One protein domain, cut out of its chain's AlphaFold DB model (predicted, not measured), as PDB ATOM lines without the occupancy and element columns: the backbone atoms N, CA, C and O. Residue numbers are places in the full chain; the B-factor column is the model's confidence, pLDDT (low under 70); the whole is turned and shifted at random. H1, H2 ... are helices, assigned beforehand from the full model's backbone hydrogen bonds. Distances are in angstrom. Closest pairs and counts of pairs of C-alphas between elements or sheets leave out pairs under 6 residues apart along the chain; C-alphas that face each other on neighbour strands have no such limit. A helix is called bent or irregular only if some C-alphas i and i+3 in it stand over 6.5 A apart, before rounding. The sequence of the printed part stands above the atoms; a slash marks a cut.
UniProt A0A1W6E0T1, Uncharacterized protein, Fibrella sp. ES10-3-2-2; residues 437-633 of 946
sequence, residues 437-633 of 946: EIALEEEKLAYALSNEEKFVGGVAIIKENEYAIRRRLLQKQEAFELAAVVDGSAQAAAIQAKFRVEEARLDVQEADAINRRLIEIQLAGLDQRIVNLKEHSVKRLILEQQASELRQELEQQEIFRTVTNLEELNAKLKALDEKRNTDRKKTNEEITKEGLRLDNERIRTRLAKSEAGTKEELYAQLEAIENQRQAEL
ATOM      1  N   GLU A 437      29.187 -31.519 -10.045       86.69
ATOM      2  CA  GLU A 437      29.031 -31.508 -11.505       86.69
ATOM      3  C   GLU A 437      28.050 -30.429 -12.000       86.69
ATOM      4  O   GLU A 437      28.263 -29.876 -13.076       86.69
ATOM      5  N   ILE A 438      27.000 -30.122 -11.230       87.56
ATOM      6  CA  ILE A 438      26.068 -29.008 -11.472       87.56
ATOM      7  C   ILE A 438      26.836 -27.687 -11.417       87.56
ATOM      8  O   ILE A 438      26.835 -26.962 -12.406       87.56
ATOM      9  N   ALA A 439      27.577 -27.428 -10.334       87.50
ATOM     10  CA  ALA A 439      28.374 -26.209 -10.180       87.50
ATOM     11  C   ALA A 439      29.384 -26.010 -11.331       87.50
ATOM     12  O   ALA A 439      29.579 -24.893 -11.806       87.50
ATOM     13  N   LEU A 440      29.981 -27.098 -11.835       84.06
ATOM     14  CA  LEU A 440      30.883 -27.057 -12.988       84.06
ATOM     15  C   LEU A 440      30.163 -26.731 -14.313       84.06
ATOM     16  O   LEU A 440      30.728 -26.034 -15.156       84.06
ATOM     17  N   GLU A 441      28.944 -27.230 -14.548       84.44
ATOM     18  CA  GLU A 441      28.159 -26.828 -15.731       84.44
ATOM     19  C   GLU A 441      27.581 -25.405 -15.581       84.44
ATOM     20  O   GLU A 441      27.499 -24.692 -16.580       84.44
ATOM     21  N   GLU A 442      27.263 -24.943 -14.367       85.38
ATOM     22  CA  GLU A 442      26.878 -23.548 -14.092       85.38
ATOM     23  C   GLU A 442      28.031 -22.572 -14.380       85.38
ATOM     24  O   GLU A 442      27.819 -21.546 -15.029       85.38
ATOM     25  N   GLU A 443      29.266 -22.914 -13.994       85.19
ATOM     26  CA  GLU A 443      30.466 -22.140 -14.343       85.19
ATOM     27  C   GLU A 443      30.672 -22.076 -15.868       85.19
ATOM     28  O   GLU A 443      30.901 -20.998 -16.424       85.19
ATOM     29  N   LYS A 444      30.510 -23.205 -16.576       82.25
ATOM     30  CA  LYS A 444      30.556 -23.242 -18.051       82.25
ATOM     31  C   LYS A 444      29.455 -22.393 -18.687       82.25
ATOM     32  O   LYS A 444      29.718 -21.729 -19.686       82.25
ATOM     33  N   LEU A 445      28.243 -22.396 -18.126       83.31
ATOM     34  CA  LEU A 445      27.124 -21.592 -18.618       83.31
ATOM     35  C   LEU A 445      27.403 -20.094 -18.437       83.31
ATOM     36  O   LEU A 445      27.237 -19.321 -19.378       83.31
ATOM     37  N   ALA A 446      27.903 -19.687 -17.268       82.12
ATOM     38  CA  ALA A 446      28.316 -18.308 -17.008       82.12
ATOM     39  C   ALA A 446      29.466 -17.863 -17.935       82.12
ATOM     40  O   ALA A 446      29.466 -16.737 -18.442       82.12
ATOM     41  N   TYR A 447      30.423 -18.752 -18.217       75.62
ATOM     42  CA  TYR A 447      31.482 -18.502 -19.196       75.62
ATOM     43  C   TYR A 447      30.944 -18.375 -20.631       75.62
ATOM     44  O   TYR A 447      31.386 -17.497 -21.368       75.62
ATOM     45  N   ALA A 448      29.973 -19.198 -21.037       73.00
ATOM     46  CA  ALA A 448      29.348 -19.092 -22.356       73.00
ATOM     47  C   ALA A 448      28.617 -17.746 -22.526       73.00
ATOM     48  O   ALA A 448      28.904 -17.008 -23.469       73.00
ATOM     49  N   LEU A 449      27.763 -17.386 -21.562       72.75
ATOM     50  CA  LEU A 449      26.992 -16.137 -21.564       72.75
ATOM     51  C   LEU A 449      27.896 -14.889 -21.560       72.75
ATOM     52  O   LEU A 449      27.685 -13.958 -22.331       72.75
ATOM     53  N   SER A 450      28.952 -14.870 -20.741       68.75
ATOM     54  CA  SER A 450      29.855 -13.706 -20.622       68.75
ATOM     55  C   SER A 450      30.779 -13.468 -21.828       68.75
ATOM     56  O   SER A 450      31.430 -12.421 -21.911       68.75
ATOM     57  N   ASN A 451      30.848 -14.413 -22.771       62.47
ATOM     58  CA  ASN A 451      31.599 -14.264 -24.020       62.47
ATOM     59  C   ASN A 451      30.708 -13.977 -25.242       62.47
ATOM     60  O   ASN A 451      31.244 -13.633 -26.297       62.47
ATOM     61  N   GLU A 452      29.377 -14.045 -25.108       55.66
ATOM     62  CA  GLU A 452      28.429 -13.810 -26.209       55.66
ATOM     63  C   GLU A 452      28.542 -12.377 -26.778       55.66
ATOM     64  O   GLU A 452      28.485 -12.182 -27.992       55.66
ATOM     65  N   GLU A 453      28.842 -11.379 -25.936       47.12
ATOM     66  CA  GLU A 453      29.036  -9.976 -26.352       47.12
ATOM     67  C   GLU A 453      30.310  -9.721 -27.184       47.12
ATOM     68  O   GLU A 453      30.418  -8.693 -27.855       47.12
ATOM     69  N   LYS A 454      31.310 -10.614 -27.142       46.59
ATOM     70  CA  LYS A 454      32.664 -10.331 -27.668       46.59
ATOM     71  C   LYS A 454      32.939 -10.891 -29.064       46.59
ATOM     72  O   LYS A 454      34.001 -10.615 -29.620       46.59
ATOM     73  N   PHE A 455      32.013 -11.658 -29.644       42.84
ATOM     74  CA  PHE A 455      32.250 -12.418 -30.878       42.84
ATOM     75  C   PHE A 455      31.265 -12.069 -32.009       42.84
ATOM     76  O   PHE A 455      30.470 -12.888 -32.469       42.84
ATOM     77  N   VAL A 456      31.375 -10.846 -32.539       41.94
ATOM     78  CA  VAL A 456      30.533 -10.291 -33.629       41.94
ATOM     79  C   VAL A 456      30.825 -10.931 -35.014       41.94
ATOM     80  O   VAL A 456      30.663 -10.298 -36.052       41.94
ATOM     81  N   GLY A 457      31.297 -12.186 -35.067       40.81
ATOM     82  CA  GLY A 457      31.887 -12.787 -36.276       40.81
ATOM     83  C   GLY A 457      31.566 -14.255 -36.591       40.81
ATOM     84  O   GLY A 457      32.025 -14.736 -37.621       40.81
ATOM     85  N   GLY A 458      30.807 -14.987 -35.762       44.12
ATOM     86  CA  GLY A 458      30.617 -16.440 -35.960       44.12
ATOM     87  C   GLY A 458      29.320 -16.998 -35.374       44.12
ATOM     88  O   GLY A 458      29.342 -17.713 -34.377       44.12
ATOM     89  N   VAL A 459      28.175 -16.674 -35.981       45.12
ATOM     90  CA  VAL A 459      26.861 -16.772 -35.311       45.12
ATOM     91  C   VAL A 459      26.047 -18.021 -35.682       45.12
ATOM     92  O   VAL A 459      24.870 -17.939 -36.014       45.12
ATOM     93  N   ALA A 460      26.695 -19.183 -35.597       42.56
ATOM     94  CA  ALA A 460      26.027 -20.493 -35.551       42.56
ATOM     95  C   ALA A 460      26.526 -21.319 -34.350       42.56
ATOM     96  O   ALA A 460      25.738 -21.824 -33.563       42.56
ATOM     97  N   ILE A 461      27.846 -21.346 -34.146       42.44
ATOM     98  CA  ILE A 461      28.532 -22.254 -33.209       42.44
ATOM     99  C   ILE A 461      28.371 -21.838 -31.726       42.44
ATOM    100  O   ILE A 461      28.587 -22.642 -30.823       42.44
ATOM    101  N   ILE A 462      27.997 -20.587 -31.431       47.59
ATOM    102  CA  ILE A 462      27.997 -20.076 -30.045       47.59
ATOM    103  C   ILE A 462      26.719 -20.466 -29.275       47.59
ATOM    104  O   ILE A 462      26.825 -20.899 -28.129       47.59
ATOM    105  N   LYS A 463      25.527 -20.411 -29.891       52.50
ATOM    106  CA  LYS A 463      24.265 -20.770 -29.202       52.50
ATOM    107  C   LYS A 463      24.052 -22.272 -29.035       52.50
ATOM    108  O   LYS A 463      23.514 -22.689 -28.014       52.50
ATOM    109  N   GLU A 464      24.559 -23.071 -29.971       50.81
ATOM    110  CA  GLU A 464      24.584 -24.538 -29.874       50.81
ATOM    111  C   GLU A 464      25.338 -25.013 -28.610       50.81
ATOM    112  O   GLU A 464      25.009 -26.044 -28.030       50.81
ATOM    113  N   ASN A 465      26.293 -24.219 -28.104       65.06
ATOM    114  CA  ASN A 465      26.951 -24.490 -26.825       65.06
ATOM    115  C   ASN A 465      26.091 -24.122 -25.599       65.06
ATOM    116  O   ASN A 465      26.112 -24.860 -24.617       65.06
ATOM    117  N   GLU A 466      25.331 -23.021 -25.624       76.50
ATOM    118  CA  GLU A 466      24.540 -22.570 -24.466       76.50
ATOM    119  C   GLU A 466      23.388 -23.536 -24.147       76.50
ATOM    120  O   GLU A 466      23.288 -24.036 -23.023       76.50
ATOM    121  N   TYR A 467      22.545 -23.846 -25.137       82.06
ATOM    122  CA  TYR A 467      21.400 -24.742 -24.950       82.06
ATOM    123  C   TYR A 467      21.849 -26.175 -24.629       82.06
ATOM    124  O   TYR A 467      21.259 -26.820 -23.760       82.06
ATOM    125  N   ALA A 468      22.967 -26.639 -25.199       81.38
ATOM    126  CA  ALA A 468      23.575 -27.913 -24.819       81.38
ATOM    127  C   ALA A 468      24.070 -27.939 -23.358       81.38
ATOM    128  O   ALA A 468      23.912 -28.961 -22.686       81.38
ATOM    129  N   ILE A 469      24.642 -26.844 -22.835       84.12
ATOM    130  CA  ILE A 469      25.016 -26.748 -21.411       84.12
ATOM    131  C   ILE A 469      23.757 -26.726 -20.533       84.12
ATOM    132  O   ILE A 469      23.684 -27.490 -19.573       84.12
ATOM    133  N   ARG A 470      22.730 -25.936 -20.886       87.38
ATOM    134  CA  ARG A 470      21.439 -25.913 -20.166       87.38
ATOM    135  C   ARG A 470      20.782 -27.297 -20.109       87.38
ATOM    136  O   ARG A 470      20.305 -27.690 -19.050       87.38
ATOM    137  N   ARG A 471      20.816 -28.067 -21.204       87.75
ATOM    138  CA  ARG A 471      20.285 -29.440 -21.263       87.75
ATOM    139  C   ARG A 471      21.054 -30.390 -20.339       87.75
ATOM    140  O   ARG A 471      20.438 -31.141 -19.589       87.75
ATOM    141  N   ARG A 472      22.393 -30.324 -20.323       87.25
ATOM    142  CA  ARG A 472      23.216 -31.112 -19.380       87.25
ATOM    143  C   ARG A 472      22.969 -30.720 -17.928       87.25
ATOM    144  O   ARG A 472      22.916 -31.598 -17.074       87.25
ATOM    145  N   LEU A 473      22.820 -29.425 -17.647       89.44
ATOM    146  CA  LEU A 473      22.492 -28.919 -16.315       89.44
ATOM    147  C   LEU A 473      21.148 -29.488 -15.841       89.44
ATOM    148  O   LEU A 473      21.070 -30.020 -14.737       89.44
ATOM    149  N   LEU A 474      20.135 -29.470 -16.711       91.06
ATOM    150  CA  LEU A 474      18.809 -30.019 -16.444       91.06
ATOM    151  C   LEU A 474      18.849 -31.533 -16.160       91.06
ATOM    152  O   LEU A 474      18.308 -31.986 -15.156       91.06
ATOM    153  N   GLN A 475      19.568 -32.307 -16.978       89.00
ATOM    154  CA  GLN A 475      19.769 -33.752 -16.769       89.00
ATOM    155  C   GLN A 475      20.515 -34.061 -15.456       89.00
ATOM    156  O   GLN A 475      20.237 -35.061 -14.793       89.00
ATOM    157  N   LYS A 476      21.453 -33.200 -15.037       89.31
ATOM    158  CA  LYS A 476      22.123 -33.326 -13.733       89.31
ATOM    159  C   LYS A 476      21.200 -32.959 -12.569       89.31
ATOM    160  O   LYS A 476      21.242 -33.630 -11.543       89.31
ATOM    161  N   GLN A 477      20.348 -31.948 -12.721       88.88
ATOM    162  CA  GLN A 477      19.327 -31.596 -11.728       88.88
ATOM    163  C   GLN A 477      18.285 -32.719 -11.570       88.88
ATOM    164  O   GLN A 477      17.950 -33.074 -10.440       88.88
ATOM    165  N   GLU A 478      17.867 -33.359 -12.666       90.94
ATOM    166  CA  GLU A 478      17.036 -34.571 -12.633       90.94
ATOM    167  C   GLU A 478      17.723 -35.696 -11.850       90.94
ATOM    168  O   GLU A 478      17.140 -36.248 -10.917       90.94
ATOM    169  N   ALA A 479      18.989 -35.994 -12.161       89.12
ATOM    170  CA  ALA A 479      19.761 -37.005 -11.440       89.12
ATOM    171  C   ALA A 479      19.921 -36.679  -9.940       89.12
ATOM    172  O   ALA A 479      19.910 -37.589  -9.111       89.12
ATOM    173  N   PHE A 480      20.039 -35.398  -9.572       90.81
ATOM    174  CA  PHE A 480      20.138 -34.948  -8.180       90.81
ATOM    175  C   PHE A 480      18.830 -35.146  -7.395       90.81
ATOM    176  O   PHE A 480      18.870 -35.586  -6.241       90.81
ATOM    177  N   GLU A 481      17.677 -34.837  -8.004       87.00
ATOM    178  CA  GLU A 481      16.358 -35.081  -7.399       87.00
ATOM    179  C   GLU A 481      16.050 -36.587  -7.326       87.00
ATOM    180  O   GLU A 481      15.599 -37.070  -6.286       87.00
ATOM    181  N   LEU A 482      16.362 -37.356  -8.378       86.94
ATOM    182  CA  LEU A 482      16.173 -38.812  -8.398       86.94
ATOM    183  C   LEU A 482      17.050 -39.544  -7.373       86.94
ATOM    184  O   LEU A 482      16.585 -40.502  -6.765       86.94
ATOM    185  N   ALA A 483      18.276 -39.074  -7.114       87.56
ATOM    186  CA  ALA A 483      19.182 -39.691  -6.140       87.56
ATOM    187  C   ALA A 483      18.636 -39.732  -4.697       87.56
ATOM    188  O   ALA A 483      19.145 -40.506  -3.889       87.56
ATOM    189  N   ALA A 484      17.620 -38.927  -4.362       84.62
ATOM    190  CA  ALA A 484      16.951 -38.929  -3.056       84.62
ATOM    191  C   ALA A 484      15.726 -39.857  -2.969       84.62
ATOM    192  O   ALA A 484      15.102 -39.952  -1.910       84.62
ATOM    193  N   VAL A 485      15.352 -40.519  -4.065       82.81
ATOM    194  CA  VAL A 485      14.068 -41.209  -4.220       82.81
ATOM    195  C   VAL A 485      14.287 -42.669  -4.627       82.81
ATOM    196  O   VAL A 485      15.292 -43.028  -5.230       82.81
ATOM    197  N   VAL A 486      13.350 -43.551  -4.270       76.75
ATOM    198  CA  VAL A 486      13.407 -44.965  -4.671       76.75
ATOM    199  C   VAL A 486      13.054 -45.105  -6.154       76.75
ATOM    200  O   VAL A 486      11.997 -44.631  -6.587       76.75
ATOM    201  N   ASP A 487      13.908 -45.796  -6.911       71.50
ATOM    202  CA  ASP A 487      13.693 -46.116  -8.325       71.50
ATOM    203  C   ASP A 487      12.322 -46.767  -8.570       71.50
ATOM    204  O   ASP A 487      11.876 -47.643  -7.828       71.50
ATOM    205  N   GLY A 488      11.634 -46.327  -9.626       66.19
ATOM    206  CA  GLY A 488      10.307 -46.833  -9.998       66.19
ATOM    207  C   GLY A 488       9.151 -46.385  -9.092       66.19
ATOM    208  O   GLY A 488       8.007 -46.764  -9.341       66.19
ATOM    209  N   SER A 489       9.401 -45.568  -8.063       79.56
ATOM    210  CA  SER A 489       8.333 -44.971  -7.251       79.56
ATOM    211  C   SER A 489       7.530 -43.909  -8.018       79.56
ATOM    212  O   SER A 489       8.007 -43.294  -8.975       79.56
ATOM    213  N   ALA A 490       6.314 -43.618  -7.546       69.94
ATOM    214  CA  ALA A 490       5.483 -42.542  -8.097       69.94
ATOM    215  C   ALA A 490       6.154 -41.155  -8.004       69.94
ATOM    216  O   ALA A 490       5.921 -40.297  -8.851       69.94
ATOM    217  N   GLN A 491       7.016 -40.947  -7.003       76.88
ATOM    218  CA  GLN A 491       7.804 -39.722  -6.836       76.88
ATOM    219  C   GLN A 491       8.894 -39.614  -7.911       76.88
ATOM    220  O   GLN A 491       9.011 -38.568  -8.543       76.88
ATOM    221  N   ALA A 492       9.618 -40.703  -8.196       75.56
ATOM    222  CA  ALA A 492      10.603 -40.741  -9.279       75.56
ATOM    223  C   ALA A 492       9.947 -40.487 -10.650       75.56
ATOM    224  O   ALA A 492      10.454 -39.699 -11.446       75.56
ATOM    225  N   ALA A 493       8.772 -41.078 -10.899       66.94
ATOM    226  CA  ALA A 493       8.005 -40.828 -12.120       66.94
ATOM    227  C   ALA A 493       7.535 -39.363 -12.248       66.94
ATOM    228  O   ALA A 493       7.551 -38.808 -13.347       66.94
ATOM    229  N   ALA A 494       7.151 -38.716 -11.140       72.44
ATOM    230  CA  ALA A 494       6.771 -37.302 -11.129       72.44
ATOM    231  C   ALA A 494       7.965 -36.367 -11.398       72.44
ATOM    232  O   ALA A 494       7.825 -35.413 -12.164       72.44
ATOM    233  N   ILE A 495       9.139 -36.670 -10.831       78.44
ATOM    234  CA  ILE A 495      10.400 -35.958 -11.099       78.44
ATOM    235  C   ILE A 495      10.758 -36.065 -12.589       78.44
ATOM    236  O   ILE A 495      10.917 -35.045 -13.256       78.44
ATOM    237  N   GLN A 496      10.765 -37.279 -13.152       78.94
ATOM    238  CA  GLN A 496      11.022 -37.490 -14.583       78.94
ATOM    239  C   GLN A 496      10.009 -36.756 -15.477       78.94
ATOM    240  O   GLN A 496      10.371 -36.190 -16.506       78.94
ATOM    241  N   ALA A 497       8.727 -36.730 -15.101       66.12
ATOM    242  CA  ALA A 497       7.707 -36.002 -15.853       66.12
ATOM    243  C   ALA A 497       7.932 -34.476 -15.829       66.12
ATOM    244  O   ALA A 497       7.801 -33.832 -16.870       66.12
ATOM    245  N   LYS A 498       8.314 -33.908 -14.676       81.62
ATOM    246  CA  LYS A 498       8.696 -32.493 -14.528       81.62
ATOM    247  C   LYS A 498       9.879 -32.151 -15.439       81.62
ATOM    248  O   LYS A 498       9.758 -31.252 -16.269       81.62
ATOM    249  N   PHE A 499      10.981 -32.895 -15.342       85.31
ATOM    250  CA  PHE A 499      12.190 -32.597 -16.113       85.31
ATOM    251  C   PHE A 499      12.012 -32.809 -17.624       85.31
ATOM    252  O   PHE A 499      12.516 -32.002 -18.399       85.31
ATOM    253  N   ARG A 500      11.185 -33.767 -18.071       72.00
ATOM    254  CA  ARG A 500      10.779 -33.873 -19.492       72.00
ATOM    255  C   ARG A 500      10.013 -32.648 -19.999       72.00
ATOM    256  O   ARG A 500      10.187 -32.258 -21.150       72.00
ATOM    257  N   VAL A 501       9.158 -32.041 -19.171       65.19
ATOM    258  CA  VAL A 501       8.451 -30.796 -19.534       65.19
ATOM    259  C   VAL A 501       9.420 -29.613 -19.585       65.19
ATOM    260  O   VAL A 501       9.270 -28.736 -20.434       65.19
ATOM    261  N   GLU A 502      10.421 -29.579 -18.707       78.44
ATOM    262  CA  GLU A 502      11.471 -28.556 -18.722       78.44
ATOM    263  C   GLU A 502      12.428 -28.726 -19.919       78.44
ATOM    264  O   GLU A 502      12.773 -27.725 -20.545       78.44
ATOM    265  N   GLU A 503      12.758 -29.958 -20.327       76.69
ATOM    266  CA  GLU A 503      13.556 -30.228 -21.534       76.69
ATOM    267  C   GLU A 503      12.784 -29.839 -22.801       76.69
ATOM    268  O   GLU A 503      13.300 -29.086 -23.620       76.69
ATOM    269  N   ALA A 504      11.507 -30.222 -22.913       64.38
ATOM    270  CA  ALA A 504      10.665 -29.821 -24.042       64.38
ATOM    271  C   ALA A 504      10.472 -28.291 -24.132       64.38
ATOM    272  O   ALA A 504      10.359 -27.734 -25.223       64.38
ATOM    273  N   ARG A 505      10.454 -27.576 -22.996       74.56
ATOM    274  CA  ARG A 505      10.469 -26.100 -22.981       74.56
ATOM    275  C   ARG A 505      11.801 -25.538 -23.472       74.56
ATOM    276  O   ARG A 505      11.794 -24.519 -24.159       74.56
ATOM    277  N   LEU A 506      12.917 -26.175 -23.123       80.81
ATOM    278  CA  LEU A 506      14.245 -25.788 -23.591       80.81
ATOM    279  C   LEU A 506      14.386 -26.011 -25.107       80.81
ATOM    280  O   LEU A 506      14.872 -25.112 -25.784       80.81
ATOM    281  N   ASP A 507      13.878 -27.130 -25.638       73.00
ATOM    282  CA  ASP A 507      13.831 -27.427 -27.081       73.00
ATOM    283  C   ASP A 507      13.079 -26.341 -27.869       73.00
ATOM    284  O   ASP A 507      13.553 -25.865 -28.901       73.00
ATOM    285  N   VAL A 508      11.911 -25.912 -27.371       69.12
ATOM    286  CA  VAL A 508      11.127 -24.829 -27.991       69.12
ATOM    287  C   VAL A 508      11.896 -23.506 -27.954       69.12
ATOM    288  O   VAL A 508      11.965 -22.810 -28.963       69.12
ATOM    289  N   GLN A 509      12.534 -23.173 -26.826       78.00
ATOM    290  CA  GLN A 509      13.355 -21.962 -26.716       78.00
ATOM    291  C   GLN A 509      14.586 -21.987 -27.636       78.00
ATOM    292  O   GLN A 509      14.970 -20.937 -28.151       78.00
ATOM    293  N   GLU A 510      15.205 -23.155 -27.833       77.69
ATOM    294  CA  GLU A 510      16.331 -23.370 -28.747       77.69
ATOM    295  C   GLU A 510      15.886 -23.155 -30.204       77.69
ATOM    296  O   GLU A 510      16.479 -22.347 -30.925       77.69
ATOM    297  N   ALA A 511      14.780 -23.787 -30.612       68.94
ATOM    298  CA  ALA A 511      14.199 -23.633 -31.944       68.94
ATOM    299  C   ALA A 511      13.777 -22.181 -32.243       68.94
ATOM    300  O   ALA A 511      14.118 -21.648 -33.302       68.94
ATOM    301  N   ASP A 512      13.105 -21.509 -31.302       73.44
ATOM    302  CA  ASP A 512      12.730 -20.095 -31.419       73.44
ATOM    303  C   ASP A 512      13.964 -19.193 -31.572       73.44
ATOM    304  O   ASP A 512      13.983 -18.292 -32.414       73.44
ATOM    305  N   ALA A 513      15.024 -19.433 -30.791       76.44
ATOM    306  CA  ALA A 513      16.256 -18.650 -30.860       76.44
ATOM    307  C   ALA A 513      17.006 -18.838 -32.192       76.44
ATOM    308  O   ALA A 513      17.553 -17.865 -32.723       76.44
ATOM    309  N   ILE A 514      17.008 -20.057 -32.742       71.62
ATOM    310  CA  ILE A 514      17.584 -20.372 -34.057       71.62
ATOM    311  C   ILE A 514      16.773 -19.698 -35.171       71.62
ATOM    312  O   ILE A 514      17.351 -18.992 -36.000       71.62
ATOM    313  N   ASN A 515      15.444 -19.849 -35.164       74.50
ATOM    314  CA  ASN A 515      14.555 -19.250 -36.165       74.50
ATOM    315  C   ASN A 515      14.665 -17.722 -36.174       74.50
ATOM    316  O   ASN A 515      14.865 -17.123 -37.233       74.50
ATOM    317  N   ARG A 516      14.638 -17.088 -34.994       80.62
ATOM    318  CA  ARG A 516      14.843 -15.640 -34.860       80.62
ATOM    319  C   ARG A 516      16.163 -15.203 -35.489       80.62
ATOM    320  O   ARG A 516      16.203 -14.227 -36.237       80.62
ATOM    321  N   ARG A 517      17.248 -15.943 -35.228       75.75
ATOM    322  CA  ARG A 517      18.569 -15.581 -35.748       75.75
ATOM    323  C   ARG A 517      18.699 -15.799 -37.255       75.75
ATOM    324  O   ARG A 517      19.369 -15.008 -37.916       75.75
ATOM    325  N   LEU A 518      18.045 -16.820 -37.806       73.38
ATOM    326  CA  LEU A 518      17.965 -17.028 -39.252       73.38
ATOM    327  C   LEU A 518      17.291 -15.829 -39.937       73.38
ATOM    328  O   LEU A 518      17.828 -15.313 -40.917       73.38
ATOM    329  N   ILE A 519      16.180 -15.341 -39.377       81.00
ATOM    330  CA  ILE A 519      15.475 -14.150 -39.871       81.00
ATOM    331  C   ILE A 519      16.356 -12.895 -39.743       81.00
ATOM    332  O   ILE A 519      16.495 -12.147 -40.707       81.00
ATOM    333  N   GLU A 520      17.029 -12.680 -38.607       79.69
ATOM    334  CA  GLU A 520      17.977 -11.564 -38.423       79.69
ATOM    335  C   GLU A 520      19.128 -11.584 -39.456       79.69
ATOM    336  O   GLU A 520      19.521 -10.536 -39.971       79.69
ATOM    337  N   ILE A 521      19.654 -12.766 -39.807       75.06
ATOM    338  CA  ILE A 521      20.690 -12.930 -40.845       75.06
ATOM    339  C   ILE A 521      20.126 -12.636 -42.243       75.06
ATOM    340  O   ILE A 521      20.783 -11.962 -43.042       75.06
ATOM    341  N   GLN A 522      18.912 -13.106 -42.547       79.62
ATOM    342  CA  GLN A 522      18.229 -12.801 -43.808       79.62
ATOM    343  C   GLN A 522      17.971 -11.296 -43.950       79.62
ATOM    344  O   GLN A 522      18.286 -10.727 -44.995       79.62
ATOM    345  N   LEU A 523      17.494 -10.639 -42.888       85.75
ATOM    346  CA  LEU A 523      17.300  -9.189 -42.822       85.75
ATOM    347  C   LEU A 523      18.596  -8.425 -43.071       85.75
ATOM    348  O   LEU A 523      18.628  -7.582 -43.962       85.75
ATOM    349  N   ALA A 524      19.684  -8.766 -42.375       81.31
ATOM    350  CA  ALA A 524      20.985  -8.142 -42.615       81.31
ATOM    351  C   ALA A 524      21.448  -8.316 -44.077       81.31
ATOM    352  O   ALA A 524      21.982  -7.385 -44.682       81.31
ATOM    353  N   GLY A 525      21.196  -9.486 -44.676       79.81
ATOM    354  CA  GLY A 525      21.469  -9.750 -46.090       79.81
ATOM    355  C   GLY A 525      20.600  -8.943 -47.065       79.81
ATOM    356  O   GLY A 525      21.085  -8.571 -48.136       79.81
ATOM    357  N   LEU A 526      19.342  -8.653 -46.718       86.50
ATOM    358  CA  LEU A 526      18.450  -7.785 -47.497       86.50
ATOM    359  C   LEU A 526      18.834  -6.310 -47.351       86.50
ATOM    360  O   LEU A 526      19.008  -5.636 -48.364       86.50
ATOM    361  N   ASP A 527      19.061  -5.831 -46.128       86.38
ATOM    362  CA  ASP A 527      19.455  -4.447 -45.841       86.38
ATOM    363  C   ASP A 527      20.768  -4.080 -46.568       86.38
ATOM    364  O   ASP A 527      20.847  -3.046 -47.232       86.38
ATOM    365  N   GLN A 528      21.763  -4.978 -46.595       85.19
ATOM    366  CA  GLN A 528      22.994  -4.799 -47.391       85.19
ATOM    367  C   GLN A 528      22.748  -4.712 -48.913       85.19
ATOM    368  O   GLN A 528      23.462  -4.004 -49.631       85.19
ATOM    369  N   ARG A 529      21.730  -5.412 -49.433       85.19
ATOM    370  CA  ARG A 529      21.330  -5.315 -50.850       85.19
ATOM    371  C   ARG A 529      20.572  -4.017 -51.136       85.19
ATOM    372  O   ARG A 529      20.743  -3.473 -52.223       85.19
ATOM    373  N   ILE A 530      19.781  -3.520 -50.183       88.69
ATOM    374  CA  ILE A 530      19.001  -2.275 -50.283       88.69
ATOM    375  C   ILE A 530      19.919  -1.046 -50.346       88.69
ATOM    376  O   ILE A 530      19.717  -0.194 -51.210       88.69
ATOM    377  N   VAL A 531      20.967  -0.987 -49.511       87.00
ATOM    378  CA  VAL A 531      21.919   0.150 -49.434       87.00
ATOM    379  C   VAL A 531      22.525   0.532 -50.792       87.00
ATOM    380  O   VAL A 531      22.760   1.708 -51.058       87.00
ATOM    381  N   ASN A 532      22.751  -0.443 -51.676       82.31
ATOM    382  CA  ASN A 532      23.379  -0.229 -52.983       82.31
ATOM    383  C   ASN A 532      22.382   0.094 -54.117       82.31
ATOM    384  O   ASN A 532      22.775   0.154 -55.285       82.31
ATOM    385  N   LEU A 533      21.091   0.270 -53.812       85.50
ATOM    386  CA  LEU A 533      20.043   0.529 -54.801       85.50
ATOM    387  C   LEU A 533      19.503   1.959 -54.711       85.50
ATOM    388  O   LEU A 533      19.266   2.504 -53.632       85.50
ATOM    389  N   LYS A 534      19.243   2.544 -55.888       82.75
ATOM    390  CA  LYS A 534      18.607   3.859 -56.017       82.75
ATOM    391  C   LYS A 534      17.263   3.879 -55.288       82.75
ATOM    392  O   LYS A 534      16.482   2.930 -55.412       82.75
ATOM    393  N   GLU A 535      17.007   4.972 -54.574       74.19
ATOM    394  CA  GLU A 535      15.714   5.256 -53.946       74.19
ATOM    395  C   GLU A 535      14.567   5.125 -54.946       74.19
ATOM    396  O   GLU A 535      14.740   5.372 -56.142       74.19
ATOM    397  N   HIS A 536      13.424   4.659 -54.443       72.50
ATOM    398  CA  HIS A 536      12.199   4.362 -55.192       72.50
ATOM    399  C   HIS A 536      12.320   3.378 -56.366       72.50
ATOM    400  O   HIS A 536      11.307   3.075 -56.978       72.50
ATOM    401  N   SER A 537      13.490   2.804 -56.670       85.12
ATOM    402  CA  SER A 537      13.590   1.810 -57.747       85.12
ATOM    403  C   SER A 537      12.797   0.535 -57.423       85.12
ATOM    404  O   SER A 537      12.877   0.015 -56.313       85.12
ATOM    405  N   VAL A 538      12.100  -0.038 -58.416       83.81
ATOM    406  CA  VAL A 538      11.280  -1.266 -58.264       83.81
ATOM    407  C   VAL A 538      12.028  -2.391 -57.535       83.81
ATOM    408  O   VAL A 538      11.490  -3.027 -56.633       83.81
ATOM    409  N   LYS A 539      13.306  -2.613 -57.875       87.31
ATOM    410  CA  LYS A 539      14.142  -3.637 -57.230       87.31
ATOM    411  C   LYS A 539      14.388  -3.350 -55.744       87.31
ATOM    412  O   LYS A 539      14.514  -4.295 -54.972       87.31
ATOM    413  N   ARG A 540      14.484  -2.079 -55.351       87.94
ATOM    414  CA  ARG A 540      14.641  -1.674 -53.952       87.94
ATOM    415  C   ARG A 540      13.343  -1.876 -53.179       87.94
ATOM    416  O   ARG A 540      13.382  -2.567 -52.171       87.94
ATOM    417  N   LEU A 541      12.217  -1.404 -53.717       86.56
ATOM    418  CA  LEU A 541      10.893  -1.551 -53.099       86.56
ATOM    419  C   LEU A 541      10.525  -3.027 -52.843       86.56
ATOM    420  O   LEU A 541      10.016  -3.358 -51.778       86.56
ATOM    421  N   ILE A 542      10.857  -3.938 -53.769       87.44
ATOM    422  CA  ILE A 542      10.662  -5.391 -53.580       87.44
ATOM    423  C   ILE A 542      11.518  -5.944 -52.425       87.44
ATOM    424  O   ILE A 542      11.047  -6.774 -51.649       87.44
ATOM    425  N   LEU A 543      12.774  -5.507 -52.284       89.31
ATOM    426  CA  LEU A 543      13.629  -5.950 -51.175       89.31
ATOM    427  C   LEU A 543      13.206  -5.316 -49.841       89.31
ATOM    428  O   LEU A 543      13.270  -5.982 -48.812       89.31
ATOM    429  N   GLU A 544      12.744  -4.064 -49.854       88.88
ATOM    430  CA  GLU A 544      12.169  -3.379 -48.690       88.88
ATOM    431  C   GLU A 544      10.863  -4.057 -48.236       88.88
ATOM    432  O   GLU A 544      10.660  -4.228 -47.035       88.88
ATOM    433  N   GLN A 545      10.035  -4.549 -49.167       89.75
ATOM    434  CA  GLN A 545       8.868  -5.387 -48.864       89.75
ATOM    435  C   GLN A 545       9.273  -6.683 -48.150       89.75
ATOM    436  O   GLN A 545       8.758  -6.971 -47.072       89.75
ATOM    437  N   GLN A 546      10.242  -7.424 -48.701       90.44
ATOM    438  CA  GLN A 546      10.763  -8.658 -48.094       90.44
ATOM    439  C   GLN A 546      11.373  -8.409 -46.705       90.44
ATOM    440  O   GLN A 546      11.178  -9.202 -45.785       90.44
ATOM    441  N   ALA A 547      12.082  -7.290 -46.528       90.38
ATOM    442  CA  ALA A 547      12.630  -6.901 -45.234       90.38
ATOM    443  C   ALA A 547      11.530  -6.493 -44.236       90.38
ATOM    444  O   ALA A 547      11.648  -6.773 -43.047       90.38
ATOM    445  N   SER A 548      10.445  -5.865 -44.695       90.00
ATOM    446  CA  SER A 548       9.289  -5.540 -43.852       90.00
ATOM    447  C   SER A 548       8.551  -6.800 -43.388       90.00
ATOM    448  O   SER A 548       8.279  -6.943 -42.197       90.00
ATOM    449  N   GLU A 549       8.310  -7.759 -44.290       90.06
ATOM    450  CA  GLU A 549       7.652  -9.036 -43.970       90.06
ATOM    451  C   GLU A 549       8.446  -9.834 -42.915       90.06
ATOM    452  O   GLU A 549       7.879 -10.250 -41.905       90.06
ATOM    453  N   LEU A 550       9.771  -9.948 -43.067       89.88
ATOM    454  CA  LEU A 550      10.643 -10.597 -42.076       89.88
ATOM    455  C   LEU A 550      10.732  -9.830 -40.737       89.88
ATOM    456  O   LEU A 550      10.826 -10.444 -39.674       89.88
ATOM    457  N   ARG A 551      10.673  -8.487 -40.744       90.19
ATOM    458  CA  ARG A 551      10.598  -7.683 -39.504       90.19
ATOM    459  C   ARG A 551       9.277  -7.906 -38.764       90.19
ATOM    460  O   ARG A 551       9.282  -7.988 -37.538       90.19
ATOM    461  N   GLN A 552       8.170  -8.042 -39.491       90.06
ATOM    462  CA  GLN A 552       6.861  -8.363 -38.916       90.06
ATOM    463  C   GLN A 552       6.825  -9.795 -38.353       90.06
ATOM    464  O   GLN A 552       6.210 -10.017 -37.317       90.06
ATOM    465  N   GLU A 553       7.539 -10.753 -38.953       88.44
ATOM    466  CA  GLU A 553       7.688 -12.105 -38.393       88.44
ATOM    467  C   GLU A 553       8.456 -12.104 -37.052       88.44
ATOM    468  O   GLU A 553       8.042 -12.768 -36.099       88.44
ATOM    469  N   LEU A 554       9.513 -11.289 -36.920       87.62
ATOM    470  CA  LEU A 554      10.195 -11.074 -35.631       87.62
ATOM    471  C   LEU A 554       9.277 -10.435 -34.576       87.62
ATOM    472  O   LEU A 554       9.300 -10.847 -33.415       87.62
ATOM    473  N   GLU A 555       8.468  -9.448 -34.974       89.06
ATOM    474  CA  GLU A 555       7.468  -8.797 -34.114       89.06
ATOM    475  C   GLU A 555       6.400  -9.809 -33.655       89.06
ATOM    476  O   GLU A 555       6.036  -9.836 -32.479       89.06
ATOM    477  N   GLN A 556       5.978 -10.724 -34.537       86.69
ATOM    478  CA  GLN A 556       5.059 -11.818 -34.209       86.69
ATOM    479  C   GLN A 556       5.653 -12.794 -33.181       86.69
ATOM    480  O   GLN A 556       4.988 -13.138 -32.200       86.69
ATOM    481  N   GLN A 557       6.907 -13.222 -33.370       82.56
ATOM    482  CA  GLN A 557       7.616 -14.077 -32.407       82.56
ATOM    483  C   GLN A 557       7.768 -13.390 -31.042       82.56
ATOM    484  O   GLN A 557       7.626 -14.027 -29.998       82.56
ATOM    485  N   GLU A 558       8.033 -12.082 -31.020       84.88
ATOM    486  CA  GLU A 558       8.151 -11.314 -29.778       84.88
ATOM    487  C   GLU A 558       6.805 -11.175 -29.051       84.88
ATOM    488  O   GLU A 558       6.750 -11.331 -27.828       84.88
ATOM    489  N   ILE A 559       5.704 -10.994 -29.789       83.50
ATOM    490  CA  ILE A 559       4.337 -11.019 -29.250       83.50
ATOM    491  C   ILE A 559       4.033 -12.376 -28.591       83.50
ATOM    492  O   ILE A 559       3.637 -12.398 -27.426       83.50
ATOM    493  N   PHE A 560       4.287 -13.503 -29.266       77.31
ATOM    494  CA  PHE A 560       4.062 -14.838 -28.686       77.31
ATOM    495  C   PHE A 560       4.911 -15.117 -27.434       77.31
ATOM    496  O   PHE A 560       4.471 -15.845 -26.546       77.31
ATOM    497  N   ARG A 561       6.114 -14.536 -27.336       78.50
ATOM    498  CA  ARG A 561       7.010 -14.717 -26.180       78.50
ATOM    499  C   ARG A 561       6.684 -13.814 -24.991       78.50
ATOM    500  O   ARG A 561       6.969 -14.196 -23.858       78.50
ATOM    501  N   THR A 562       6.154 -12.616 -25.232       80.56
ATOM    502  CA  THR A 562       5.932 -11.601 -24.184       80.56
ATOM    503  C   THR A 562       4.496 -11.554 -23.672       80.56
ATOM    504  O   THR A 562       4.273 -11.121 -22.541       80.56
ATOM    505  N   VAL A 563       3.519 -12.003 -24.465       78.44
ATOM    506  CA  VAL A 563       2.093 -11.828 -24.168       78.44
ATOM    507  C   VAL A 563       1.465 -13.143 -23.722       78.44
ATOM    508  O   VAL A 563       1.141 -14.012 -24.527       78.44
ATOM    509  N   THR A 564       1.267 -13.282 -22.412       73.44
ATOM    510  CA  THR A 564       0.665 -14.477 -21.794       73.44
ATOM    511  C   THR A 564      -0.861 -14.411 -21.688       73.44
ATOM    512  O   THR A 564      -1.509 -15.439 -21.498       73.44
ATOM    513  N   ASN A 565      -1.454 -13.219 -21.813       86.94
ATOM    514  CA  ASN A 565      -2.902 -13.030 -21.827       86.94
ATOM    515  C   ASN A 565      -3.452 -13.285 -23.242       86.94
ATOM    516  O   ASN A 565      -3.048 -12.624 -24.194       86.94
ATOM    517  N   LEU A 566      -4.403 -14.216 -23.376       69.38
ATOM    518  CA  LEU A 566      -4.971 -14.621 -24.667       69.38
ATOM    519  C   LEU A 566      -5.728 -13.491 -25.394       69.38
ATOM    520  O   LEU A 566      -5.694 -13.419 -26.619       69.38
ATOM    521  N   GLU A 567      -6.406 -12.607 -24.661       80.06
ATOM    522  CA  GLU A 567      -7.140 -11.470 -25.230       80.06
ATOM    523  C   GLU A 567      -6.168 -10.406 -25.762       80.06
ATOM    524  O   GLU A 567      -6.301  -9.950 -26.899       80.06
ATOM    525  N   GLU A 568      -5.128 -10.089 -24.986       87.44
ATOM    526  CA  GLU A 568      -4.055  -9.180 -25.402       87.44
ATOM    527  C   GLU A 568      -3.249  -9.748 -26.585       87.44
ATOM    528  O   GLU A 568      -2.910  -9.013 -27.515       87.44
ATOM    529  N   LEU A 569      -2.986 -11.061 -26.584       78.12
ATOM    530  CA  LEU A 569      -2.303 -11.774 -27.664       78.12
ATOM    531  C   LEU A 569      -3.094 -11.652 -28.969       78.12
ATOM    532  O   LEU A 569      -2.551 -11.213 -29.981       78.12
ATOM    533  N   ASN A 570      -4.392 -11.963 -28.932       80.38
ATOM    534  CA  ASN A 570      -5.273 -11.848 -30.092       80.38
ATOM    535  C   ASN A 570      -5.369 -10.399 -30.602       80.38
ATOM    536  O   ASN A 570      -5.340 -10.174 -31.811       80.38
ATOM    537  N   ALA A 571      -5.434  -9.410 -29.703       88.31
ATOM    538  CA  ALA A 571      -5.457  -7.996 -30.077       88.31
ATOM    539  C   ALA A 571      -4.154  -7.553 -30.771       88.31
ATOM    540  O   ALA A 571      -4.206  -6.904 -31.818       88.31
ATOM    541  N   LYS A 572      -2.990  -7.942 -30.234       90.06
ATOM    542  CA  LYS A 572      -1.674  -7.624 -30.812       90.06
ATOM    543  C   LYS A 572      -1.428  -8.332 -32.146       90.06
ATOM    544  O   LYS A 572      -0.963  -7.688 -33.082       90.06
ATOM    545  N   LEU A 573      -1.795  -9.610 -32.268       87.38
ATOM    546  CA  LEU A 573      -1.716 -10.343 -33.537       87.38
ATOM    547  C   LEU A 573      -2.620  -9.713 -34.607       87.38
ATOM    548  O   LEU A 573      -2.167  -9.490 -35.727       87.38
ATOM    549  N   LYS A 574      -3.857  -9.329 -34.258       90.88
ATOM    550  CA  LYS A 574      -4.766  -8.635 -35.186       90.88
ATOM    551  C   LYS A 574      -4.201  -7.291 -35.652       90.88
ATOM    552  O   LYS A 574      -4.241  -7.000 -36.844       90.88
ATOM    553  N   ALA A 575      -3.645  -6.493 -34.739       91.06
ATOM    554  CA  ALA A 575      -3.007  -5.222 -35.083       91.06
ATOM    555  C   ALA A 575      -1.784  -5.417 -36.003       91.06
ATOM    556  O   ALA A 575      -1.578  -4.632 -36.929       91.06
ATOM    557  N   LEU A 576      -1.004  -6.483 -35.793       91.62
ATOM    558  CA  LEU A 576       0.117  -6.846 -36.659       91.62
ATOM    559  C   LEU A 576      -0.347  -7.299 -38.055       91.62
ATOM    560  O   LEU A 576       0.250  -6.893 -39.049       91.62
ATOM    561  N   ASP A 577      -1.430  -8.072 -38.158       88.25
ATOM    562  CA  ASP A 577      -2.027  -8.457 -39.445       88.25
ATOM    563  C   ASP A 577      -2.611  -7.253 -40.205       88.25
ATOM    564  O   ASP A 577      -2.429  -7.132 -41.420       88.25
ATOM    565  N   GLU A 578      -3.273  -6.325 -39.509       90.38
ATOM    566  CA  GLU A 578      -3.767  -5.067 -40.086       90.38
ATOM    567  C   GLU A 578      -2.607  -4.197 -40.604       90.38
ATOM    568  O   GLU A 578      -2.663  -3.702 -41.737       90.38
ATOM    569  N   LYS A 579      -1.518  -4.082 -39.830       89.44
ATOM    570  CA  LYS A 579      -0.260  -3.425 -40.225       89.44
ATOM    571  C   LYS A 579       0.363  -4.099 -41.451       89.44
ATOM    572  O   LYS A 579       0.594  -3.425 -42.452       89.44
ATOM    573  N   ARG A 580       0.522  -5.429 -41.444       88.25
ATOM    574  CA  ARG A 580       1.040  -6.221 -42.574       88.25
ATOM    575  C   ARG A 580       0.244  -5.998 -43.854       88.25
ATOM    576  O   ARG A 580       0.828  -5.749 -44.906       88.25
ATOM    577  N   ASN A 581      -1.082  -6.068 -43.781       86.44
ATOM    578  CA  ASN A 581      -1.941  -5.866 -44.946       86.44
ATOM    579  C   ASN A 581      -1.873  -4.419 -45.461       86.44
ATOM    580  O   ASN A 581      -1.835  -4.202 -46.673       86.44
ATOM    581  N   THR A 582      -1.796  -3.440 -44.555       88.75
ATOM    582  CA  THR A 582      -1.649  -2.017 -44.900       88.75
ATOM    583  C   THR A 582      -0.311  -1.734 -45.581       88.75
ATOM    584  O   THR A 582      -0.286  -1.100 -46.636       88.75
ATOM    585  N   ASP A 583       0.791  -2.225 -45.016       85.31
ATOM    586  CA  ASP A 583       2.140  -2.011 -45.542       85.31
ATOM    587  C   ASP A 583       2.313  -2.715 -46.895       85.31
ATOM    588  O   ASP A 583       2.722  -2.081 -47.866       85.31
ATOM    589  N   ARG A 584       1.884  -3.982 -47.022       84.69
ATOM    590  CA  ARG A 584       1.917  -4.708 -48.306       84.69
ATOM    591  C   ARG A 584       1.079  -4.020 -49.385       84.69
ATOM    592  O   ARG A 584       1.510  -3.988 -50.535       84.69
ATOM    593  N   LYS A 585      -0.083  -3.441 -49.040       86.69
ATOM    594  CA  LYS A 585      -0.890  -2.652 -49.988       86.69
ATOM    595  C   LYS A 585      -0.122  -1.411 -50.461       86.69
ATOM    596  O   LYS A 585       0.036  -1.240 -51.668       86.69
ATOM    597  N   LYS A 586       0.416  -0.604 -49.538       87.50
ATOM    598  CA  LYS A 586       1.204   0.601 -49.867       87.50
ATOM    599  C   LYS A 586       2.416   0.278 -50.742       87.50
ATOM    600  O   LYS A 586       2.585   0.890 -51.791       87.50
ATOM    601  N   THR A 587       3.223  -0.719 -50.370       85.19
ATOM    602  CA  THR A 587       4.419  -1.077 -51.146       85.19
ATOM    603  C   THR A 587       4.065  -1.651 -52.520       85.19
ATOM    604  O   THR A 587       4.734  -1.325 -53.495       85.19
ATOM    605  N   ASN A 588       2.980  -2.427 -52.655       85.06
ATOM    606  CA  ASN A 588       2.500  -2.876 -53.969       85.06
ATOM    607  C   ASN A 588       2.049  -1.699 -54.854       85.06
ATOM    608  O   ASN A 588       2.339  -1.680 -56.054       85.06
ATOM    609  N   GLU A 589       1.368  -0.700 -54.285       85.75
ATOM    610  CA  GLU A 589       1.000   0.521 -55.007       85.75
ATOM    611  C   GLU A 589       2.231   1.326 -55.439       85.75
ATOM    612  O   GLU A 589       2.271   1.801 -56.572       85.75
ATOM    613  N   GLU A 590       3.250   1.456 -54.585       86.00
ATOM    614  CA  GLU A 590       4.516   2.127 -54.915       86.00
ATOM    615  C   GLU A 590       5.303   1.385 -56.005       86.00
ATOM    616  O   GLU A 590       5.738   2.011 -56.971       86.00
ATOM    617  N   ILE A 591       5.415   0.052 -55.911       86.19
ATOM    618  CA  ILE A 591       6.016  -0.806 -56.948       86.19
ATOM    619  C   ILE A 591       5.312  -0.595 -58.291       86.19
ATOM    620  O   ILE A 591       5.974  -0.446 -59.321       86.19
ATOM    621  N   THR A 592       3.977  -0.541 -58.281       84.44
ATOM    622  CA  THR A 592       3.178  -0.327 -59.493       84.44
ATOM    623  C   THR A 592       3.392   1.082 -60.049       84.44
ATOM    624  O   THR A 592       3.693   1.234 -61.231       84.44
ATOM    625  N   LYS A 593       3.316   2.120 -59.203       86.75
ATOM    626  CA  LYS A 593       3.538   3.525 -59.588       86.75
ATOM    627  C   LYS A 593       4.930   3.737 -60.203       86.75
ATOM    628  O   LYS A 593       5.029   4.385 -61.245       86.75
ATOM    629  N   GLU A 594       5.987   3.161 -59.628       85.75
ATOM    630  CA  GLU A 594       7.342   3.245 -60.195       85.75
ATOM    631  C   GLU A 594       7.485   2.440 -61.498       85.75
ATOM    632  O   GLU A 594       8.112   2.919 -62.444       85.75
ATOM    633  N   GLY A 595       6.896   1.241 -61.583       83.56
ATOM    634  CA  GLY A 595       6.892   0.443 -62.814       83.56
ATOM    635  C   GLY A 595       6.301   1.226 -63.989       83.56
ATOM    636  O   GLY A 595       6.977   1.451 -64.994       83.56
ATOM    637  N   LEU A 596       5.095   1.769 -63.796       86.12
ATOM    638  CA  LEU A 596       4.413   2.623 -64.771       86.12
ATOM    639  C   LEU A 596       5.230   3.885 -65.115       86.12
ATOM    640  O   LEU A 596       5.203   4.344 -66.262       86.12
ATOM    641  N   ARG A 597       5.980   4.455 -64.158       85.88
ATOM    642  CA  ARG A 597       6.886   5.600 -64.385       85.88
ATOM    643  C   ARG A 597       8.045   5.229 -65.318       85.88
ATOM    644  O   ARG A 597       8.302   5.956 -66.279       85.88
ATOM    645  N   LEU A 598       8.709   4.101 -65.070       83.81
ATOM    646  CA  LEU A 598       9.813   3.596 -65.896       83.81
ATOM    647  C   LEU A 598       9.347   3.212 -67.305       83.81
ATOM    648  O   LEU A 598      10.028   3.519 -68.289       83.81
ATOM    649  N   ASP A 599       8.177   2.588 -67.427       83.25
ATOM    650  CA  ASP A 599       7.625   2.242 -68.735       83.25
ATOM    651  C   ASP A 599       7.159   3.492 -69.498       83.25
ATOM    652  O   ASP A 599       7.436   3.604 -70.690       83.25
ATOM    653  N   ASN A 600       6.643   4.525 -68.820       86.12
ATOM    654  CA  ASN A 600       6.395   5.834 -69.441       86.12
ATOM    655  C   ASN A 600       7.677   6.479 -70.001       86.12
ATOM    656  O   ASN A 600       7.652   7.028 -71.104       86.12
ATOM    657  N   GLU A 601       8.811   6.406 -69.295       85.75
ATOM    658  CA  GLU A 601      10.102   6.895 -69.809       85.75
ATOM    659  C   GLU A 601      10.566   6.104 -71.047       85.75
ATOM    660  O   GLU A 601      11.022   6.690 -72.037       85.75
ATOM    661  N   ARG A 602      10.396   4.775 -71.036       86.12
ATOM    662  CA  ARG A 602      10.720   3.888 -72.170       86.12
ATOM    663  C   ARG A 602       9.829   4.136 -73.384       86.12
ATOM    664  O   ARG A 602      10.334   4.172 -74.506       86.12
ATOM    665  N   ILE A 603       8.525   4.298 -73.177       86.56
ATOM    666  CA  ILE A 603       7.542   4.568 -74.231       86.56
ATOM    667  C   ILE A 603       7.799   5.951 -74.839       86.56
ATOM    668  O   ILE A 603       7.936   6.050 -76.056       86.56
ATOM    669  N   ARG A 604       8.008   6.998 -74.023       86.56
ATOM    670  CA  ARG A 604       8.413   8.334 -74.511       86.56
ATOM    671  C   ARG A 604       9.696   8.287 -75.342       86.56
ATOM    672  O   ARG A 604       9.769   8.918 -76.392       86.56
ATOM    673  N   THR A 605      10.689   7.508 -74.910       85.56
ATOM    674  CA  THR A 605      11.955   7.334 -75.644       85.56
ATOM    675  C   THR A 605      11.770   6.593 -76.973       85.56
ATOM    676  O   THR A 605      12.516   6.854 -77.916       85.56
ATOM    677  N   ARG A 606      10.791   5.683 -77.074       82.12
ATOM    678  CA  ARG A 606      10.423   5.020 -78.337       82.12
ATOM    679  C   ARG A 606       9.633   5.944 -79.263       82.12
ATOM    680  O   ARG A 606      10.018   6.061 -80.418       82.12
ATOM    681  N   LEU A 607       8.633   6.662 -78.748       85.00
ATOM    682  CA  LEU A 607       7.872   7.676 -79.494       85.00
ATOM    683  C   LEU A 607       8.779   8.766 -80.084       85.00
ATOM    684  O   LEU A 607       8.625   9.145 -81.238       85.00
ATOM    685  N   ALA A 608       9.784   9.222 -79.331       84.00
ATOM    686  CA  ALA A 608      10.767  10.195 -79.813       84.00
ATOM    687  C   ALA A 608      11.732   9.648 -80.891       84.00
ATOM    688  O   ALA A 608      12.513  10.416 -81.452       84.00
ATOM    689  N   LYS A 609      11.719   8.333 -81.154       83.56
ATOM    690  CA  LYS A 609      12.547   7.653 -82.167       83.56
ATOM    691  C   LYS A 609      11.744   7.087 -83.340       83.56
ATOM    692  O   LYS A 609      12.355   6.737 -84.345       83.56
ATOM    693  N   SER A 610      10.424   6.948 -83.221       81.06
ATOM    694  CA  SER A 610       9.559   6.478 -84.306       81.06
ATOM    695  C   SER A 610       9.304   7.583 -85.329       81.06
ATOM    696  O   SER A 610       9.044   8.726 -84.958       81.06
ATOM    697  N   GLU A 611       9.336   7.240 -86.615       77.12
ATOM    698  CA  GLU A 611       8.952   8.159 -87.690       77.12
ATOM    699  C   GLU A 611       7.423   8.316 -87.751       77.12
ATOM    700  O   GLU A 611       6.678   7.369 -87.483       77.12
ATOM    701  N   ALA A 612       6.949   9.507 -88.122       73.06
ATOM    702  CA  ALA A 612       5.522   9.820 -88.143       73.06
ATOM    703  C   ALA A 612       4.752   8.983 -89.186       73.06
ATOM    704  O   ALA A 612       5.162   8.875 -90.344       73.06
ATOM    705  N   GLY A 613       3.611   8.414 -88.793       63.38
ATOM    706  CA  GLY A 613       2.770   7.568 -89.646       63.38
ATOM    707  C   GLY A 613       3.277   6.128 -89.819       63.38
ATOM    708  O   GLY A 613       2.821   5.426 -90.730       63.38
ATOM    709  N   THR A 614       4.210   5.681 -88.974       70.31
ATOM    710  CA  THR A 614       4.703   4.291 -88.937       70.31
ATOM    711  C   THR A 614       3.868   3.396 -88.016       70.31
ATOM    712  O   THR A 614       3.068   3.867 -87.207       70.31
ATOM    713  N   LYS A 615       4.034   2.071 -88.140       65.69
ATOM    714  CA  LYS A 615       3.380   1.115 -87.226       65.69
ATOM    715  C   LYS A 615       3.992   1.195 -85.830       65.69
ATOM    716  O   LYS A 615       3.293   1.052 -84.838       65.69
ATOM    717  N   GLU A 616       5.290   1.448 -85.780       70.62
ATOM    718  CA  GLU A 616       6.114   1.613 -84.593       70.62
ATOM    719  C   GLU A 616       5.625   2.797 -83.747       70.62
ATOM    720  O   GLU A 616       5.496   2.659 -82.530       70.62
ATOM    721  N   GLU A 617       5.269   3.919 -84.387       81.38
ATOM    722  CA  GLU A 617       4.602   5.042 -83.720       81.38
ATOM    723  C   GLU A 617       3.232   4.625 -83.165       81.38
ATOM    724  O   GLU A 617       2.983   4.812 -81.976       81.38
ATOM    725  N   LEU A 618       2.359   4.016 -83.984       76.12
ATOM    726  CA  LEU A 618       1.027   3.580 -83.541       76.12
ATOM    727  C   LEU A 618       1.110   2.635 -82.332       76.12
ATOM    728  O   LEU A 618       0.381   2.824 -81.362       76.12
ATOM    729  N   TYR A 619       1.990   1.632 -82.361       77.94
ATOM    730  CA  TYR A 619       2.145   0.704 -81.241       77.94
ATOM    731  C   TYR A 619       2.648   1.412 -79.980       77.94
ATOM    732  O   TYR A 619       2.097   1.183 -78.906       77.94
ATOM    733  N   ALA A 620       3.618   2.325 -80.096       81.25
ATOM    734  CA  ALA A 620       4.100   3.092 -78.951       81.25
ATOM    735  C   ALA A 620       3.049   4.091 -78.414       81.25
ATOM    736  O   ALA A 620       3.003   4.331 -77.208       81.25
ATOM    737  N   GLN A 621       2.169   4.636 -79.264       85.12
ATOM    738  CA  GLN A 621       1.031   5.465 -78.840       85.12
ATOM    739  C   GLN A 621      -0.034   4.635 -78.109       85.12
ATOM    740  O   GLN A 621      -0.522   5.053 -77.061       85.12
ATOM    741  N   LEU A 622      -0.377   3.450 -78.625       82.25
ATOM    742  CA  LEU A 622      -1.314   2.528 -77.974       82.25
ATOM    743  C   LEU A 622      -0.791   2.075 -76.605       82.25
ATOM    744  O   LEU A 622      -1.538   2.086 -75.631       82.25
ATOM    745  N   GLU A 623       0.499   1.756 -76.514       86.19
ATOM    746  CA  GLU A 623       1.158   1.404 -75.255       86.19
ATOM    747  C   GLU A 623       1.201   2.590 -74.275       86.19
ATOM    748  O   GLU A 623       1.004   2.397 -73.079       86.19
ATOM    749  N   ALA A 624       1.369   3.830 -74.759       89.19
ATOM    750  CA  ALA A 624       1.272   5.030 -73.922       89.19
ATOM    751  C   ALA A 624      -0.135   5.217 -73.331       89.19
ATOM    752  O   ALA A 624      -0.263   5.511 -72.144       89.19
ATOM    753  N   ILE A 625      -1.183   5.027 -74.142       87.94
ATOM    754  CA  ILE A 625      -2.583   5.123 -73.699       87.94
ATOM    755  C   ILE A 625      -2.887   4.038 -72.660       87.94
ATOM    756  O   ILE A 625      -3.513   4.323 -71.644       87.94
ATOM    757  N   GLU A 626      -2.412   2.814 -72.886       86.50
ATOM    758  CA  GLU A 626      -2.609   1.677 -71.985       86.50
ATOM    759  C   GLU A 626      -1.849   1.844 -70.657       86.50
ATOM    760  O   GLU A 626      -2.405   1.629 -69.581       86.50
ATOM    761  N   ASN A 627      -0.605   2.322 -70.703       88.25
ATOM    762  CA  ASN A 627       0.187   2.616 -69.509       88.25
ATOM    763  C   ASN A 627      -0.395   3.808 -68.714       88.25
ATOM    764  O   ASN A 627      -0.365   3.822 -67.481       88.25
ATOM    765  N   GLN A 628      -0.994   4.789 -69.403       87.81
ATOM    766  CA  GLN A 628      -1.766   5.863 -68.773       87.81
ATOM    767  C   GLN A 628      -3.068   5.339 -68.145       87.81
ATOM    768  O   GLN A 628      -3.351   5.685 -67.001       87.81
ATOM    769  N   ARG A 629      -3.817   4.460 -68.832       87.81
ATOM    770  CA  ARG A 629      -5.016   3.789 -68.293       87.81
ATOM    771  C   ARG A 629      -4.689   3.077 -66.984       87.81
ATOM    772  O   ARG A 629      -5.402   3.243 -66.002       87.81
ATOM    773  N   GLN A 630      -3.584   2.333 -66.933       84.88
ATOM    774  CA  GLN A 630      -3.149   1.646 -65.713       84.88
ATOM    775  C   GLN A 630      -2.779   2.625 -64.583       84.88
ATOM    776  O   GLN A 630      -3.159   2.391 -63.436       84.88
ATOM    777  N   ALA A 631      -2.122   3.750 -64.885       85.19
ATOM    778  CA  ALA A 631      -1.831   4.788 -63.889       85.19
ATOM    779  C   ALA A 631      -3.103   5.459 -63.337       85.19
ATOM    780  O   ALA A 631      -3.222   5.654 -62.126       85.19
ATOM    781  N   GLU A 632      -4.068   5.765 -64.206       86.19
ATOM    782  CA  GLU A 632      -5.374   6.318 -63.832       86.19
ATOM    783  C   GLU A 632      -6.183   5.307 -62.990       86.19
ATOM    784  O   GLU A 632      -6.752   5.682 -61.965       86.19
ATOM    785  N   LEU A 633      -6.163   4.011 -63.331       84.56
ATOM    786  CA  LEU A 633      -6.824   2.950 -62.553       84.56
ATOM    787  C   LEU A 633      -6.221   2.752 -61.156       84.56
ATOM    788  O   LEU A 633      -6.964   2.520 -60.203       84.56
TER     789      LEU A 633
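What this domain is: This is residues 437 to 633 of the 946 residues of an uncharacterized protein of Fibrella sp. ES10-3-2-2 (UniProt A0A1W6E0T1). Six helices fold back and forth in a long, thin zigzag, each side by side with the one before it and running opposite ways, with no contact between helices that do not follow each other. The two longest, H3 and H5, are shifted along the long axis with H4 between them, while H2 lies along one part of H3, residues 492 to 510, with H1 packed on H2 alone, and H6 folds back along residues 593 to 607 of H5. The printed part has 197 residues with six named helices, H1 to H6 in order, and no named strand; the class is all helix. It is extended, with a radius of gyration of the C-alphas of 28.6 A, and it is a rod spanning 100 by 40 by 24 A.

Where its parts are: H1, residues 437 to 454, begins with C-alpha 437 at (29.031, -31.508, -11.505) and is 26.9 A long. It is only just irregular: C-alphas 450 and 453 are 6.9 A apart, against about 5 A in a regular helix. H2, residues 461 to 482, is 32.3 A long. H3, residues 490 to 531, is 61.7 A long and ends with C-alpha 531 at (21.919, 0.150, -49.434). H4, residues 538 to 562, is 36.0 A long, and H5, residues 566 to 607, is 60.6 A long. H6, residues 615 to 633, is 26.8 A long and ends with C-alpha 633 at (-6.824, 2.950, -62.553).

How they stand to each other: Helix packing is mostly aligned, and each two successive helices form a helical hairpin, touching and running opposite ways. H1 and H2 stand at a shallow tilt of 21 degrees; their closest C-alphas, those of Ile 438 and Leu 473, are 6.0 A apart. H3 touches H2 with residues 492 to 510 alone, at 9 degrees, closest at the C-alphas of Leu 482 and Ala 492, 6.0 A apart. H3 touches H4 with residues 512 to 530 alone, at 21 degrees, closest at the C-alphas of Ile 530 and Arg 540, 5.7 A apart. H4 and H5 stand at 3 degrees, closest at the C-alphas of Val 538 and Ile 591, 5.4 A apart. H5 touches H6 with residues 593 to 607 alone, at 24 degrees, closest at the C-alphas of Leu 607 and Glu 617, 6.0 A apart. H3 and H5 are apart, as are H1 and H3. Every O i to N i+4 pair is within hydrogen-bond range in H3, H4, H5 and H6; in H1 12 of 14 are, and in H2 15 of 18.

The domain as a whole: The two C-alphas farthest apart, those of Val 486 and Gly 613, are 100.5 A apart. The printed part has no cut. The link from H4 to H5 is tight and the other four are short. Residues 453 to 458 stand free. Mean pLDDT of the printed part is 79.9, with 27 residues under 70, among them residues 450 to 465.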